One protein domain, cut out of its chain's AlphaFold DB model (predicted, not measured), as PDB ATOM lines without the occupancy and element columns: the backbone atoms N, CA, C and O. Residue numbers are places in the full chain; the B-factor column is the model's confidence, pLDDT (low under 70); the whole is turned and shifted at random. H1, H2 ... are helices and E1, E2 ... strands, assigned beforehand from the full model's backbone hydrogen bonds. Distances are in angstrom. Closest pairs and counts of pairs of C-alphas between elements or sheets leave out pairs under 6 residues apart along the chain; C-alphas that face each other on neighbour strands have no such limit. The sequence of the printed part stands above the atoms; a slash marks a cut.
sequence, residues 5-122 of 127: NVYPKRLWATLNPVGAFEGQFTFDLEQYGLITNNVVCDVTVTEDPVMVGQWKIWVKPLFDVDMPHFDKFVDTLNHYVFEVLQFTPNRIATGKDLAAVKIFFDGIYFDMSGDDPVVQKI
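AT A GLANCE: This is residues 5 to 122 of the 127 residues of an uncharacterized protein of Burkholderiales bacterium 39-55-53 (UniProt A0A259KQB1). One twisted antiparallel sheet curls round a single helix, H1. The long strands E1, E2 and E3 form a wall; short E4 extends it beyond E3, and E5, E6 and E7 extend it past E1. The 118 printed residues hold one named helix and seven named strands, ordered E1 E2 E3 E4 H1 E5 E6 E7; the class is mixed, helices and strands. The whole is compact, with a radius of gyration of the C-alphas of 14.6 A, yet elongated, spanning 44 by 27 by 27 A.

HOW THE PARTS SIT: The sheet is branched, its neighbours antiparallel: E1, residues 5 to 15, has E2, residues 21 to 31, on one side, and E5, residues 100 to 104, and E6, residues 108 to 111, on the other side. Within hydrogen-bond range are N 7 and O 28 at 2.8 A, N 11 and O 103 at 2.9 A, and N 6 and O 110 at 2.9 A. E2 and E3, residues 34 to 47, form a hairpin, with N 25 and O 41 2.9 A apart. E3 and E4, residues 55 to 59, form another, with N 44 and O 58 2.9 A apart. E1 to E4 make a meander, each strand the antiparallel neighbour of the one before. E6 and E7, residues 118 to 121, form a hairpin, with N 109 and O 120 2.9 A apart. H1, residues 70 to 84, is on the sheet; its closest C-alphas to E4 are Asn 78 and Ile 57, 6.0 A apart, and to E7 Thr 76 and Val 118, 7.6 A. Every O i to N i+4 pair in H1 is within hydrogen-bond range.

IN THESE COORDINATES: E1 and E2 each measure 29.7 A, E3 35.9 A and H1 19.9 A. E1 begins at C-alpha 5 (79.664, -18.092, 36.812), and E7 ends at C-alpha 121 (73.729, -25.830, 29.786).

THE WHOLE: The C-alphas farthest apart, of Tyr 32 and Gly 95, are 45.8 A apart. The printed part has no cut; the link from H1 to E5 is long. Residues 63 to 68 and 94 have pLDDT under 70.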
ATOM      1  N   ASN A   5      79.743 -16.909  37.659       91.12
ATOM      2  CA  ASN A   5      79.664 -18.092  36.812       91.12
ATOM      3  C   ASN A   5      81.068 -18.629  36.543       91.12
ATOM      4  O   ASN A   5      82.005 -17.863  36.304       91.12
ATOM      5  N   VAL A   6      81.203 -19.952  36.539       92.06
ATOM      6  CA  VAL A   6      82.437 -20.641  36.148       92.06
ATOM      7  C   VAL A   6      82.185 -21.433  34.878       92.06
ATOM      8  O   VAL A   6      81.367 -22.346  34.862       92.06
ATOM      9  N   TYR A   7      82.926 -21.128  33.822       94.31
ATOM     10  CA  TYR A   7      82.845 -21.811  32.535       94.31
ATOM     11  C   TYR A   7      84.031 -22.774  32.417       94.31
ATOM     12  O   TYR A   7      85.134 -22.346  32.059       94.31
ATOM     13  N   PRO A   8      83.870 -24.063  32.764       94.94
ATOM     14  CA  PRO A   8      84.965 -25.016  32.672       94.94
ATOM     15  C   PRO A   8      85.389 -25.186  31.212       94.94
ATOM     16  O   PRO A   8      84.551 -25.243  30.317       94.94
ATOM     17  N   LYS A   9      86.697 -25.305  30.969       95.44
ATOM     18  CA  LYS A   9      87.244 -25.551  29.625       95.44
ATOM     19  C   LYS A   9      87.902 -26.910  29.532       95.44
ATOM     20  O   LYS A   9      87.550 -27.729  28.687       95.44
ATOM     21  N   ARG A  10      88.880 -27.168  30.402       96.44
ATOM     22  CA  ARG A  10      89.618 -28.434  30.386       96.44
ATOM     23  C   ARG A  10      90.205 -28.795  31.737       96.44
ATOM     24  O   ARG A  10      90.641 -27.918  32.476       96.44
ATOM     25  N   LEU A  11      90.297 -30.092  31.995       97.12
ATOM     26  CA  LEU A  11      91.097 -30.673  33.065       97.12
ATOM     27  C   LEU A  11      92.131 -31.597  32.427       97.12
ATOM     28  O   LEU A  11      91.770 -32.518  31.694       97.12
ATOM     29  N   TRP A  12      93.408 -31.350  32.703       96.50
ATOM     30  CA  TRP A  12      94.503 -32.209  32.271       96.50
ATOM     31  C   TRP A  12      95.406 -32.521  33.456       96.50
ATOM     32  O   TRP A  12      96.072 -31.632  33.971       96.50
ATOM     33  N   ALA A  13      95.476 -33.792  33.845       96.81
ATOM     34  CA  ALA A  13      96.407 -34.272  34.860       96.81
ATOM     35  C   ALA A  13      97.116 -35.560  34.413       96.81
ATOM     36  O   ALA A  13      96.523 -36.393  33.731       96.81
ATOM     37  N   THR A  14      98.387 -35.726  34.775       95.81
ATOM     38  CA  THR A  14      99.210 -36.904  34.448       95.81
ATOM     39  C   THR A  14      99.540 -37.699  35.698       95.81
ATOM     40  O   THR A  14      99.773 -37.112  36.752       95.81
ATOM     41  N   LEU A  15      99.575 -39.025  35.575       94.50
ATOM     42  CA  LEU A  15      99.874 -39.923  36.682       94.50
ATOM     43  C   LEU A  15     101.304 -39.698  37.177       94.50
ATOM     44  O   LEU A  15     102.261 -39.790  36.408       94.50
ATOM     45  N   ASN A  16     101.435 -39.428  38.468       92.00
ATOM     46  CA  ASN A  16     102.707 -39.270  39.144       92.00
ATOM     47  C   ASN A  16     103.169 -40.601  39.785       92.00
ATOM     48  O   ASN A  16     102.394 -41.561  39.875       92.00
ATOM     49  N   PRO A  17     104.425 -40.685  40.265       89.25
ATOM     50  CA  PRO A  17     104.966 -41.913  40.852       89.25
ATOM     51  C   PRO A  17     104.246 -42.414  42.114       89.25
ATOM     52  O   PRO A  17     104.387 -43.584  42.455       89.25
ATOM     53  N   VAL A  18     103.488 -41.557  42.810       88.88
ATOM     54  CA  VAL A  18     102.731 -41.927  44.021       88.88
ATOM     55  C   VAL A  18     101.289 -42.352  43.717       88.88
ATOM     56  O   VAL A  18     100.521 -42.618  44.635       88.88
ATOM     57  N   GLY A  19     100.916 -42.455  42.437       88.31
ATOM     58  CA  GLY A  19      99.621 -42.985  42.002       88.31
ATOM     59  C   GLY A  19      98.481 -41.960  41.935       88.31
ATOM     60  O   GLY A  19      97.334 -42.353  41.692       88.31
ATOM     61  N   ALA A  20      98.788 -40.673  42.112       93.69
ATOM     62  CA  ALA A  20      97.864 -39.556  41.932       93.69
ATOM     63  C   ALA A  20      98.056 -38.916  40.550       93.69
ATOM     64  O   ALA A  20      99.159 -38.912  40.012       93.69
ATOM     65  N   PHE A  21      97.001 -38.354  39.965       96.44
ATOM     66  CA  PHE A  21      97.151 -37.522  38.773       96.44
ATOM     67  C   PHE A  21      97.327 -36.071  39.194       96.44
ATOM     68  O   PHE A  21      96.490 -35.541  39.916       96.44
ATOM     69  N   GLU A  22      98.366 -35.409  38.706       96.69
ATOM     70  CA  GLU A  22      98.623 -33.993  38.975       96.69
ATOM     71  C   GLU A  22      98.647 -33.203  37.673       96.69
ATOM     72  O   GLU A  22      99.132 -33.682  36.643       96.69
ATOM     73  N   GLY A  23      98.100 -31.994  37.706       96.12
ATOM     74  CA  GLY A  23      98.116 -31.109  36.554       96.12
ATOM     75  C   GLY A  23      97.256 -29.880  36.766       96.12
ATOM     76  O   GLY A  23      97.300 -29.270  37.829       96.12
ATOM     77  N   GLN A  24      96.506 -29.498  35.738       96.69
ATOM     78  CA  GLN A  24      95.843 -28.206  35.668       96.69
ATOM     79  C   GLN A  24      94.376 -28.311  35.263       96.69
ATOM     80  O   GLN A  24      93.991 -29.105  34.400       96.69
ATOM     81  N   PHE A  25      93.570 -27.434  35.848       95.94
ATOM     82  CA  PHE A  25      92.206 -27.149  35.435       95.94
ATOM     83  C   PHE A  25      92.125 -25.719  34.907       95.94
ATOM     84  O   PHE A  25      92.637 -24.791  35.529       95.94
ATOM     85  N   THR A  26      91.526 -25.552  33.731       95.19
ATOM     86  CA  THR A  26      91.354 -24.264  33.057       95.19
ATOM     87  C   THR A  26      89.871 -23.939  32.927       95.19
ATOM     88  O   THR A  26      89.095 -24.794  32.487       95.19
ATOM     89  N   PHE A  27      89.496 -22.701  33.237       94.00
ATOM     90  CA  PHE A  27      88.127 -22.194  33.136       94.00
ATOM     91  C   PHE A  27      88.105 -20.686  32.863       94.00
ATOM     92  O   PHE A  27      89.117 -20.006  33.036       94.00
ATOM     93  N   ASP A  28      86.955 -20.166  32.447       93.00
ATOM     94  CA  ASP A  28      86.676 -18.729  32.499       93.00
ATOM     95  C   ASP A  28      85.817 -18.418  33.717       93.00
ATOM     96  O   ASP A  28      84.964 -19.213  34.119       93.00
ATOM     97  N   LEU A  29      86.050 -17.254  34.305       90.94
ATOM     98  CA  LEU A  29      85.315 -16.765  35.457       90.94
ATOM     99  C   LEU A  29      84.571 -15.501  35.064       90.94
ATOM    100  O   LEU A  29      85.194 -14.524  34.658       90.94
ATOM    101  N   GLU A  30      83.257 -15.492  35.223       90.62
ATOM    102  CA  GLU A  30      82.459 -14.283  35.075       90.62
ATOM    103  C   GLU A  30      81.976 -13.828  36.445       90.62
ATOM    104  O   GLU A  30      81.299 -14.574  37.148       90.62
ATOM    105  N   GLN A  31      82.303 -12.596  36.826       86.44
ATOM    106  CA  GLN A  31      81.911 -12.023  38.104       86.44
ATOM    107  C   GLN A  31      81.434 -10.586  37.905       86.44
ATOM    108  O   GLN A  31      82.142  -9.758  37.336       86.44
ATOM    109  N   TYR A  32      80.213 -10.286  38.356       85.00
ATOM    110  CA  TYR A  32      79.577  -8.968  38.187       85.00
ATOM    111  C   TYR A  32      79.599  -8.430  36.734       85.00
ATOM    112  O   TYR A  32      79.695  -7.223  36.519       85.00
ATOM    113  N   GLY A  33      79.524  -9.321  35.737       85.25
ATOM    114  CA  GLY A  33      79.571  -8.983  34.306       85.25
ATOM    115  C   GLY A  33      80.976  -8.780  33.724       85.25
ATOM    116  O   GLY A  33      81.108  -8.481  32.540       85.25
ATOM    117  N   LEU A  34      82.032  -8.943  34.525       88.00
ATOM    118  CA  LEU A  34      83.417  -8.971  34.052       88.00
ATOM    119  C   LEU A  34      83.855 -10.415  33.830       88.00
ATOM    120  O   LEU A  34      83.674 -11.252  34.710       88.00
ATOM    121  N   ILE A  35      84.469 -10.691  32.679       90.12
ATOM    122  CA  ILE A  35      84.981 -12.023  32.341       90.12
ATOM    123  C   ILE A  35      86.506 -12.040  32.466       90.12
ATOM    124  O   ILE A  35      87.212 -11.291  31.788       90.12
ATOM    125  N   THR A  36      87.007 -12.951  33.294       90.44
ATOM    126  CA  THR A  36      88.418 -13.324  33.397       90.44
ATOM    127  C   THR A  36      88.623 -14.632  32.646       90.44
ATOM    128  O   THR A  36      88.141 -15.684  33.062       90.44
ATOM    129  N   ASN A  37      89.325 -14.566  31.518       92.44
ATOM    130  CA  ASN A  37      89.499 -15.716  30.637       92.44
ATOM    131  C   ASN A  37      90.731 -16.550  31.001       92.44
ATOM    132  O   ASN A  37      91.781 -16.004  31.330       92.44
ATOM    133  N   ASN A  38      90.631 -17.863  30.796       92.75
ATOM    134  CA  ASN A  38      91.711 -18.840  30.914       92.75
ATOM    135  C   ASN A  38      92.397 -18.809  32.283       92.75
ATOM    136  O   ASN A  38      93.623 -18.879  32.374       92.75
ATOM    137  N   VAL A  39      91.599 -18.725  33.342       91.19
ATOM    138  CA  VAL A  39      92.063 -18.942  34.707       91.19
ATOM    139  C   VAL A  39      92.561 -20.383  34.824       91.19
ATOM    140  O   VAL A  39      91.909 -21.309  34.336       91.19
ATOM    141  N   VAL A  40      93.732 -20.576  35.436       92.50
ATOM    142  CA  VAL A  40      94.376 -21.887  35.589       92.50
ATOM    143  C   VAL A  40      94.632 -22.171  37.064       92.50
ATOM    144  O   VAL A  40      95.275 -21.369  37.737       92.50
ATOM    145  N   CYS A  41      94.189 -23.337  37.534       91.12
ATOM    146  CA  CYS A  41      94.485 -23.851  38.871       91.12
ATOM    147  C   CYS A  41      95.230 -25.176  38.799       91.12
ATOM    148  O   CYS A  41      94.948 -26.003  37.929       91.12
ATOM    149  N   ASP A  42      96.088 -25.416  39.785       94.75
ATOM    150  CA  ASP A  42      96.607 -26.753  40.047       94.75
ATOM    151  C   ASP A  42      95.480 -27.673  40.525       94.75
ATOM    152  O   ASP A  42      94.664 -27.294  41.375       94.75
ATOM    153  N   VAL A  43      95.487 -28.906  40.026       95.81
ATOM    154  CA  VAL A  43      94.584 -29.965  40.470       95.81
ATOM    155  C   VAL A  43      95.317 -31.260  40.757       95.81
ATOM    156  O   VAL A  43      96.317 -31.598  40.117       95.81
ATOM    157  N   THR A  44      94.744 -32.019  41.682       97.00
ATOM    158  CA  THR A  44      95.146 -33.386  41.991       97.00
ATOM    159  C   THR A  44      93.920 -34.285  41.897       97.00
ATOM    160  O   THR A  44      92.900 -34.003  42.518       97.00
ATOM    161  N   VAL A  45      94.000 -35.371  41.131       96.81
ATOM    162  CA  VAL A  45      92.952 -36.396  41.050       96.81
ATOM    163  C   VAL A  45      93.461 -37.664  41.712       96.81
ATOM    164  O   VAL A  45      94.453 -38.253  41.275       96.81
ATOM    165  N   THR A  46      92.790 -38.083  42.775       95.25
ATOM    166  CA  THR A  46      93.191 -39.231  43.596       95.25
ATOM    167  C   THR A  46      92.034 -40.188  43.763       95.25
ATOM    168  O   THR A  46      90.878 -39.774  43.811       95.25
ATOM    169  N   GLU A  47      92.357 -41.465  43.890       93.94
ATOM    170  CA  GLU A  47      91.403 -42.473  44.331       93.94
ATOM    171  C   GLU A  47      91.307 -42.432  45.861       93.94
ATOM    172  O   GLU A  47      92.310 -42.174  46.533       93.94
ATOM    173  N   ASP A  48      90.115 -42.668  46.401       88.19
ATOM    174  CA  ASP A  48      89.910 -42.814  47.834       88.19
ATOM    175  C   ASP A  48      90.692 -44.045  48.341       88.19
ATOM    176  O   ASP A  48      90.549 -45.143  47.795       88.19
ATOM    177  N   PRO A  49      91.542 -43.895  49.375       84.19
ATOM    178  CA  PRO A  49      92.378 -44.990  49.863       84.19
ATOM    179  C   PRO A  49      91.586 -46.095  50.583       84.19
ATOM    180  O   PRO A  49      92.114 -47.187  50.784       84.19
ATOM    181  N   VAL A  50      90.350 -45.817  51.003       86.69
ATOM    182  CA  VAL A  50      89.456 -46.740  51.712       86.69
ATOM    183  C   VAL A  50      88.419 -47.335  50.758       86.69
ATOM    184  O   VAL A  50      88.071 -48.510  50.893       86.69
ATOM    185  N   MET A  51      87.940 -46.561  49.782       85.75
ATOM    186  CA  MET A  51      86.915 -46.978  48.817       85.75
ATOM    187  C   MET A  51      87.472 -47.074  47.392       85.75
ATOM    188  O   MET A  51      87.428 -46.121  46.616       85.75
ATOM    189  N   VAL A  52      87.946 -48.268  47.019       84.06
ATOM    190  CA  VAL A  52      88.452 -48.555  45.664       84.06
ATOM    191  C   VAL A  52      87.410 -48.191  44.603       84.06
ATOM    192  O   VAL A  52      86.237 -48.550  44.715       84.06
ATOM    193  N   GLY A  53      87.851 -47.503  43.552       84.81
ATOM    194  CA  GLY A  53      87.010 -47.034  42.456       84.81
ATOM    195  C   GLY A  53      86.315 -45.695  42.704       84.81
ATOM    196  O   GLY A  53      85.752 -45.148  41.758       84.81
ATOM    197  N   GLN A  54      86.374 -45.132  43.917       90.44
ATOM    198  CA  GLN A  54      85.916 -43.766  44.159       90.44
ATOM    199  C   GLN A  54      87.048 -42.780  43.913       90.44
ATOM    200  O   GLN A  54      88.136 -42.912  44.463       90.44
ATOM    201  N   TRP A  55      86.788 -41.778  43.082       94.25
ATOM    202  CA  TRP A  55      87.773 -40.779  42.694       94.25
ATOM    203  C   TRP A  55      87.340 -39.397  43.149       94.25
ATOM    204  O   TRP A  55      86.151 -39.090  43.203       94.25
ATOM    205  N   LYS A  56      88.327 -38.559  43.458       95.31
ATOM    206  CA  LYS A  56      88.114 -37.178  43.871       95.31
ATOM    207  C   LYS A  56      89.102 -36.245  43.187       95.31
ATOM    208  O   LYS A  56      90.289 -36.550  43.072       95.31
ATOM    209  N   ILE A  57      88.595 -35.102  42.745       96.38
ATOM    210  CA  ILE A  57      89.350 -33.953  42.259       96.38
ATOM    211  C   ILE A  57      89.531 -32.988  43.425       96.38
ATOM    212  O   ILE A  57      88.564 -32.551  44.051       96.38
ATOM    213  N   TRP A  58      90.777 -32.618  43.665       94.75
ATOM    214  CA  TRP A  58      91.186 -31.537  44.543       94.75
ATOM    215  C   TRP A  58      91.670 -30.385  43.678       94.75
ATOM    216  O   TRP A  58      92.483 -30.590  42.777       94.75
ATOM    217  N   VAL A  59      91.188 -29.177  43.950       91.94
ATOM    218  CA  VAL A  59      91.615 -27.960  43.256       91.94
ATOM    219  C   VAL A  59      92.295 -27.069  44.282       91.94
ATOM    220  O   VAL A  59      91.740 -26.841  45.357       91.94
ATOM    221  N   LYS A  60      93.500 -26.574  43.988       87.50
ATOM    222  CA  LYS A  60      94.126 -25.589  44.874       87.50
ATOM    223  C   LYS A  60      93.359 -24.262  44.786       87.50
ATOM    224  O   LYS A  60      93.085 -23.820  43.667       87.50
ATOM    225  N   PRO A  61      93.033 -23.619  45.921       75.62
ATOM    226  CA  PRO A  61      92.376 -22.318  45.918       75.62
ATOM    227  C   PRO A  61      93.202 -21.276  45.162       75.62
ATOM    228  O   PRO A  61      94.425 -21.221  45.301       75.62
ATOM    229  N   LEU A  62      92.524 -20.416  44.406       71.31
ATOM    230  CA  LEU A  62      93.124 -19.194  43.883       71.31
ATOM    231  C   LEU A  62      93.001 -18.120  44.956       71.31
ATOM    232  O   LEU A  62      91.905 -17.641  45.218       71.31
ATOM    233  N   PHE A  63      94.115 -17.732  45.571       63.06
ATOM    234  CA  PHE A  63      94.110 -16.687  46.600       63.06
ATOM    235  C   PHE A  63      93.668 -15.312  46.064       63.06
ATOM    236  O   PHE A  63      93.211 -14.481  46.842       63.06
ATOM    237  N   ASP A  64      93.758 -15.096  44.746       58.38
ATOM    238  CA  ASP A  64      93.428 -13.823  44.091       58.38
ATOM    239  C   ASP A  64      91.969 -13.726  43.613       58.38
ATOM    240  O   ASP A  64      91.527 -12.659  43.188       58.38
ATOM    241  N   VAL A  65      91.208 -14.824  43.674       59.62
ATOM    242  CA  VAL A  65      89.782 -14.833  43.334       59.62
ATOM    243  C   VAL A  65      89.006 -15.080  44.615       59.62
ATOM    244  O   VAL A  65      88.978 -16.200  45.124       59.62
ATOM    245  N   ASP A  66      88.348 -14.040  45.125       62.78
ATOM    246  CA  ASP A  66      87.364 -14.181  46.198       62.78
ATOM    247  C   ASP A  66      86.141 -14.919  45.637       62.78
ATOM    248  O   ASP A  66      85.181 -14.315  45.154       62.78
ATOM    249  N   MET A  67      86.247 -16.248  45.588       68.06
ATOM    250  CA  MET A  67      85.207 -17.156  45.134       68.06
ATOM    251  C   MET A  67      84.425 -17.624  46.364       68.06
ATOM    252  O   MET A  67      84.913 -18.486  47.108       68.06
ATOM    253  N   PRO A  68      83.213 -17.091  46.617       66.19
ATOM    254  CA  PRO A  68      82.409 -17.536  47.739       66.19
ATOM    255  C   PRO A  68      82.153 -19.033  47.598       66.19
ATOM    256  O   PRO A  68      81.713 -19.494  46.547       66.19
ATOM    257  N   HIS A  69      82.415 -19.782  48.667       74.44
ATOM    258  CA  HIS A  69      82.188 -21.226  48.711       74.44
ATOM    259  C   HIS A  69      82.968 -22.012  47.641       74.44
ATOM    260  O   HIS A  69      82.411 -22.905  47.005       74.44
ATOM    261  N   PHE A  70      84.264 -21.722  47.468       81.19
ATOM    262  CA  PHE A  70      85.166 -22.511  46.615       81.19
ATOM    263  C   PHE A  70      85.022 -24.029  46.830       81.19
ATOM    264  O   PHE A  70      84.971 -24.785  45.863       81.19
ATOM    265  N   ASP A  71      84.854 -24.473  48.077       84.88
ATOM    266  CA  ASP A  71      84.616 -25.887  48.397       84.88
ATOM    267  C   ASP A  71      83.368 -26.445  47.693       84.88
ATOM    268  O   ASP A  71      83.423 -27.517  47.097       84.88
ATOM    269  N   LYS A  72      82.268 -25.680  47.651       86.12
ATOM    270  CA  LYS A  72      81.040 -26.086  46.946       86.12
ATOM    271  C   LYS A  72      81.244 -26.170  45.437       86.12
ATOM    272  O   LYS A  72      80.664 -27.040  44.788       86.12
ATOM    273  N   PHE A  73      82.061 -25.284  44.864       88.00
ATOM    274  CA  PHE A  73      82.450 -25.395  43.458       88.00
ATOM    275  C   PHE A  73      83.193 -26.710  43.203       88.00
ATOM    276  O   PHE A  73      82.845 -27.440  42.275       88.00
ATOM    277  N   VAL A  74      84.174 -27.040  44.047       91.62
ATOM    278  CA  VAL A  74      84.933 -28.292  43.935       91.62
ATOM    279  C   VAL A  74      84.015 -29.505  44.089       91.62
ATOM    280  O   VAL A  74      84.125 -30.443  43.300       91.62
ATOM    281  N   ASP A  75      83.073 -29.489  45.031       92.31
ATOM    282  CA  ASP A  75      82.088 -30.564  45.198       92.31
ATOM    283  C   ASP A  75      81.200 -30.724  43.954       92.31
ATOM    284  O   ASP A  75      80.991 -31.836  43.469       92.31
ATOM    285  N   THR A  76      80.756 -29.612  43.366       92.62
ATOM    286  CA  THR A  76      79.931 -29.625  42.147       92.62
ATOM    287  C   THR A  76      80.719 -30.118  40.934       92.62
ATOM    288  O   THR A  76      80.192 -30.877  40.119       92.62
ATOM    289  N   LEU A  77      82.000 -29.754  40.824       94.81
ATOM    290  CA  LEU A  77      82.906 -30.278  39.802       94.81
ATOM    291  C   LEU A  77      83.087 -31.796  39.947       94.81
ATOM    292  O   LEU A  77      83.040 -32.513  38.948       94.81
ATOM    293  N   ASN A  78      83.268 -32.286  41.177       95.62
ATOM    294  CA  ASN A  78      83.378 -33.716  41.473       95.62
ATOM    295  C   ASN A  78      82.106 -34.468  41.077       95.62
ATOM    296  O   ASN A  78      82.187 -35.435  40.319       95.62
ATOM    297  N   HIS A  79      80.945 -33.990  41.528       94.69
ATOM    298  CA  HIS A  79      79.649 -34.565  41.174       94.69
ATOM    299  C   HIS A  79      79.465 -34.607  39.650       94.69
ATOM    300  O   HIS A  79      79.157 -35.650  39.074       94.69
ATOM    301  N   TYR A  80      79.734 -33.497  38.959       94.75
ATOM    302  CA  TYR A  80      79.581 -33.447  37.511       94.75
ATOM    303  C   TYR A  80      80.517 -34.427  36.785       94.75
ATOM    304  O   TYR A  80      80.085 -35.156  35.896       94.75
ATOM    305  N   VAL A  81      81.796 -34.489  37.157       95.62
ATOM    306  CA  VAL A  81      82.761 -35.363  36.472       95.62
ATOM    307  C   VAL A  81      82.511 -36.844  36.769       95.62
ATOM    308  O   VAL A  81      82.527 -37.662  35.848       95.62
ATOM    309  N   PHE A  82      82.280 -37.211  38.028       95.06
ATOM    310  CA  PHE A  82      82.239 -38.619  38.433       95.06
ATOM    311  C   PHE A  82      80.837 -39.221  38.429       95.06
ATOM    312  O   PHE A  82      80.699 -40.409  38.153       95.06
ATOM    313  N   GLU A  83      79.794 -38.431  38.683       93.00
ATOM    314  CA  GLU A  83      78.420 -38.941  38.757       93.00
ATOM    315  C   GLU A  83      77.626 -38.628  37.488       93.00
ATOM    316  O   GLU A  83      76.924 -39.503  36.982       93.00
ATOM    317  N   VAL A  84      77.767 -37.420  36.928       92.25
ATOM    318  CA  VAL A  84      77.031 -37.026  35.711       92.25
ATOM    319  C   VAL A  84      77.725 -37.531  34.447       92.25
ATOM    320  O   VAL A  84      77.099 -38.206  33.632       92.25
ATOM    321  N   LEU A  85      79.018 -37.237  34.270       92.31
ATOM    322  CA  LEU A  85      79.794 -37.737  33.127       92.31
ATOM    323  C   LEU A  85      80.224 -39.201  33.295       92.31
ATOM    324  O   LEU A  85      80.668 -39.809  32.321       92.31
ATOM    325  N   GLN A  86      80.115 -39.756  34.509       93.12
ATOM    326  CA  GLN A  86      80.550 -41.118  34.850       93.12
ATOM    327  C   GLN A  86      82.009 -41.399  34.454       93.12
ATOM    328  O   GLN A  86      82.382 -42.516  34.083       93.12
ATOM    329  N   PHE A  87      82.857 -40.367  34.499       92.81
ATOM    330  CA  PHE A  87      84.251 -40.485  34.107       92.81
ATOM    331  C   PHE A  87      85.019 -41.327  35.127       92.81
ATOM    332  O   PHE A  87      84.973 -41.059  36.321       92.81
ATOM    333  N   THR A  88      85.784 -42.315  34.666       92.00
ATOM    334  CA  THR A  88      86.655 -43.121  35.533       92.00
ATOM    335  C   THR A  88      88.108 -42.978  35.080       92.00
ATOM    336  O   THR A  88      88.434 -43.398  33.964       92.00
ATOM    337  N   PRO A  89      89.002 -42.396  35.903       92.31
ATOM    338  CA  PRO A  89      90.427 -42.338  35.605       92.31
ATOM    339  C   PRO A  89      91.025 -43.735  35.413       92.31
ATOM    340  O   PRO A  89      90.737 -44.663  36.167       92.31
ATOM    341  N   ASN A  90      91.911 -43.878  34.428       87.31
ATOM    342  CA  ASN A  90      92.651 -45.113  34.190       87.31
ATOM    343  C   ASN A  90      94.145 -44.871  34.421       87.31
ATOM    344  O   ASN A  90      94.722 -43.972  33.816       87.31
ATOM    345  N   ARG A  91      94.770 -45.679  35.286       86.50
ATOM    346  CA  ARG A  91      96.212 -45.618  35.579       86.50
ATOM    347  C   ARG A  91      97.078 -46.345  34.544       86.50
ATOM    348  O   ARG A  91      98.300 -46.244  34.595       86.50
ATOM    349  N   ILE A  92      96.473 -47.081  33.617       83.06
ATOM    350  CA  ILE A  92      97.184 -47.771  32.543       83.06
ATOM    351  C   ILE A  92      97.431 -46.775  31.417       83.06
ATOM    352  O   ILE A  92      96.493 -46.220  30.845       83.06
ATOM    353  N   ALA A  93      98.700 -46.559  31.089       77.88
ATOM    354  CA  ALA A  93      99.056 -45.737  29.953       77.88
ATOM    355  C   ALA A  93      98.959 -46.516  28.639       77.88
ATOM    356  O   ALA A  93      99.317 -47.694  28.563       77.88
ATOM    357  N   THR A  94      98.516 -45.842  27.584       69.88
ATOM    358  CA  THR A  94      98.513 -46.380  26.224       69.88
ATOM    359  C   THR A  94      99.785 -45.928  25.509       69.88
ATOM    360  O   THR A  94      99.954 -44.750  25.208       69.88
ATOM    361  N   GLY A  95     100.696 -46.858  25.210       75.06
ATOM    362  CA  GLY A  95     101.937 -46.553  24.489       75.06
ATOM    363  C   GLY A  95     103.072 -46.060  25.393       75.06
ATOM    364  O   GLY A  95     103.355 -46.682  26.412       75.06
ATOM    365  N   LYS A  96     103.780 -44.998  24.976       75.12
ATOM    366  CA  LYS A  96     104.947 -44.443  25.699       75.12
ATOM    367  C   LYS A  96     104.610 -43.275  26.631       75.12
ATOM    368  O   LYS A  96     105.489 -42.827  27.362       75.12
ATOM    369  N   ASP A  97     103.383 -42.770  26.571       79.94
ATOM    370  CA  ASP A  97     102.962 -41.622  27.372       79.94
ATOM    371  C   ASP A  97     102.653 -42.041  28.813       79.94
ATOM    372  O   ASP A  97     102.521 -43.222  29.115       79.94
ATOM    373  N   LEU A  98     102.530 -41.069  29.719       83.25
ATOM    374  CA  LEU A  98     101.967 -41.315  31.045       83.25
ATOM    375  C   LEU A  98     100.445 -41.450  30.943       83.25
ATOM    376  O   LEU A  98      99.801 -40.791  30.124       83.25
ATOM    377  N   ALA A  99      99.861 -42.259  31.826       90.62
ATOM    378  CA  ALA A  99      98.419 -42.271  32.011       90.62
ATOM    379  C   ALA A  99      97.949 -40.857  32.377       90.62
ATOM    380  O   ALA A  99      98.598 -40.162  33.164       90.62
ATOM    381  N   ALA A 100      96.836 -40.415  31.798       92.31
ATOM    382  CA  ALA A 100      96.377 -39.045  31.962       92.31
ATOM    383  C   ALA A 100      94.857 -38.955  32.060       92.31
ATOM    384  O   ALA A 100      94.128 -39.622  31.326       92.31
ATOM    385  N   VAL A 101      94.395 -38.053  32.918       93.62
ATOM    386  CA  VAL A 101      93.029 -37.542  32.908       93.62
ATOM    387  C   VAL A 101      92.998 -36.364  31.943       93.62
ATOM    388  O   VAL A 101      93.723 -35.391  32.146       93.62
ATOM    389  N   LYS A 102      92.187 -36.459  30.888       94.31
ATOM    390  CA  LYS A 102      91.975 -35.388  29.906       94.31
ATOM    391  C   LYS A 102      90.479 -35.221  29.680       94.31
ATOM    392  O   LYS A 102      89.860 -36.058  29.031       94.31
ATOM    393  N   ILE A 103      89.915 -34.152  30.226       95.31
ATOM    394  CA  ILE A 103      88.498 -33.814  30.094       95.31
ATOM    395  C   ILE A 103      88.409 -32.463  29.400       95.31
ATOM    396  O   ILE A 103      89.077 -31.514  29.812       95.31
ATOM    397  N   PHE A 104      87.582 -32.383  28.364       95.00
ATOM    398  CA  PHE A 104      87.191 -31.135  27.722       95.00
ATOM    399  C   PHE A 104      85.722 -30.903  28.032       95.00
ATOM    400  O   PHE A 104      84.895 -31.788  27.817       95.00
ATOM    401  N   PHE A 105      85.426 -29.740  28.591       93.81
ATOM    402  CA  PHE A 105      84.073 -29.345  28.934       93.81
ATOM    403  C   PHE A 105      83.538 -28.487  27.796       93.81
ATOM    404  O   PHE A 105      84.243 -27.606  27.304       93.81
ATOM    405  N   ASP A 106      82.313 -28.765  27.371       88.25
ATOM    406  CA  ASP A 106      81.658 -28.013  26.310       88.25
ATOM    407  C   ASP A 106      80.184 -27.804  26.652       88.25
ATOM    408  O   ASP A 106      79.541 -28.667  27.257       88.25
ATOM    409  N   GLY A 107      79.668 -26.635  26.281       89.38
ATOM    410  CA  GLY A 107      78.255 -26.298  26.402       89.38
ATOM    411  C   GLY A 107      77.707 -26.244  27.830       89.38
ATOM    412  O   GLY A 107      76.500 -26.413  27.999       89.38
ATOM    413  N   ILE A 108      78.538 -26.018  28.854       94.00
ATOM    414  CA  ILE A 108      78.085 -25.878  30.248       94.00
ATOM    415  C   ILE A 108      78.763 -24.726  30.994       94.00
ATOM    416  O   ILE A 108      79.862 -24.302  30.642       94.00
ATOM    417  N   TYR A 109      78.124 -24.269  32.069       94.25
ATOM    418  CA  TYR A 109      78.731 -23.428  33.101       94.25
ATOM    419  C   TYR A 109      78.176 -23.792  34.482       94.25
ATOM    420  O   TYR A 109      77.100 -24.379  34.594       94.25
ATOM    421  N   PHE A 110      78.915 -23.464  35.535       92.31
ATOM    422  CA  PHE A 110      78.455 -23.555  36.915       92.31
ATOM    423  C   PHE A 110      77.961 -22.178  37.356       92.31
ATOM    424  O   PHE A 110      78.746 -21.231  37.406       92.31
ATOM    425  N   ASP A 111      76.674 -22.077  37.667       91.44
ATOM    426  CA  ASP A 111      76.082 -20.917  38.324       91.44
ATOM    427  C   ASP A 111      76.388 -20.993  39.824       91.44
ATOM    428  O   ASP A 111      75.954 -21.920  40.509       91.44
ATOM    429  N   MET A 112      77.159 -20.026  40.323       88.38
ATOM    430  CA  MET A 112      77.587 -19.909  41.721       88.38
ATOM    431  C   MET A 112      76.858 -18.763  42.450       88.38
ATOM    432  O   MET A 112      77.317 -18.291  43.492       88.38
ATOM    433  N   SER A 113      75.764 -18.245  41.881       83.19
ATOM    434  CA  SER A 113      75.042 -17.082  42.411       83.19
ATOM    435  C   SER A 113      74.191 -17.382  43.648       83.19
ATOM    436  O   SER A 113      73.951 -16.484  44.466       83.19
ATOM    437  N   GLY A 114      73.731 -18.630  43.769       81.38
ATOM    438  CA  GLY A 114      72.900 -19.125  44.862       81.38
ATOM    439  C   GLY A 114      73.695 -19.655  46.054       81.38
ATOM    440  O   GLY A 114      74.923 -19.586  46.101       81.38
ATOM    441  N   ASP A 115      72.970 -20.201  47.030       81.38
ATOM    442  CA  ASP A 115      73.592 -20.876  48.171       81.38
ATOM    443  C   ASP A 115      74.311 -22.153  47.727       81.38
ATOM    444  O   ASP A 115      75.401 -22.434  48.224       81.38
ATOM    445  N   ASP A 116      73.741 -22.885  46.767       83.75
ATOM    446  CA  ASP A 116      74.308 -24.105  46.200       83.75
ATOM    447  C   ASP A 116      74.577 -23.936  44.697       83.75
ATOM    448  O   ASP A 116      73.729 -23.378  43.991       83.75
ATOM    449  N   PRO A 117      75.733 -24.399  44.190       86.00
ATOM    450  CA  PRO A 117      76.045 -24.280  42.776       86.00
ATOM    451  C   PRO A 117      75.160 -25.160  41.902       86.00
ATOM    452  O   PRO A 117      74.816 -26.284  42.272       86.00
ATOM    453  N   VAL A 118      74.856 -24.685  40.695       89.69
ATOM    454  CA  VAL A 118      74.039 -25.426  39.728       89.69
ATOM    455  C   VAL A 118      74.751 -25.511  38.385       89.69
ATOM    456  O   VAL A 118      75.212 -24.508  37.846       89.69
ATOM    457  N   VAL A 119      74.813 -26.713  37.811       91.31
ATOM    458  CA  VAL A 119      75.299 -26.905  36.438       91.31
ATOM    459  C   VAL A 119      74.208 -26.484  35.459       91.31
ATOM    460  O   VAL A 119      73.105 -27.031  35.469       91.31
ATOM    461  N   GLN A 120      74.532 -25.547  34.579       92.50
ATOM    462  CA  GLN A 120      73.659 -25.052  33.525       92.50
ATOM    463  C   GLN A 120      74.224 -25.421  32.157       92.50
ATOM    464  O   GLN A 120      75.438 -25.456  31.958       92.50
ATOM    465  N   LYS A 121      73.338 -25.677  31.191       91.19
ATOM    466  CA  LYS A 121      73.729 -25.830  29.786       91.19
ATOM    467  C   LYS A 121      73.753 -24.463  29.118       91.19
ATOM    468  O   LYS A 121      72.829 -23.671  29.293       91.19
ATOM    469  N   ILE A 122      74.774 -24.208  28.315       87.19
ATOM    470  CA  ILE A 122      74.799 -23.058  27.416       87.19
ATOM    471  C   ILE A 122      73.822 -23.385  26.286       87.19
ATOM    472  O   ILE A 122      74.032 -24.328  25.523       87.19
TER     473      ILE A 122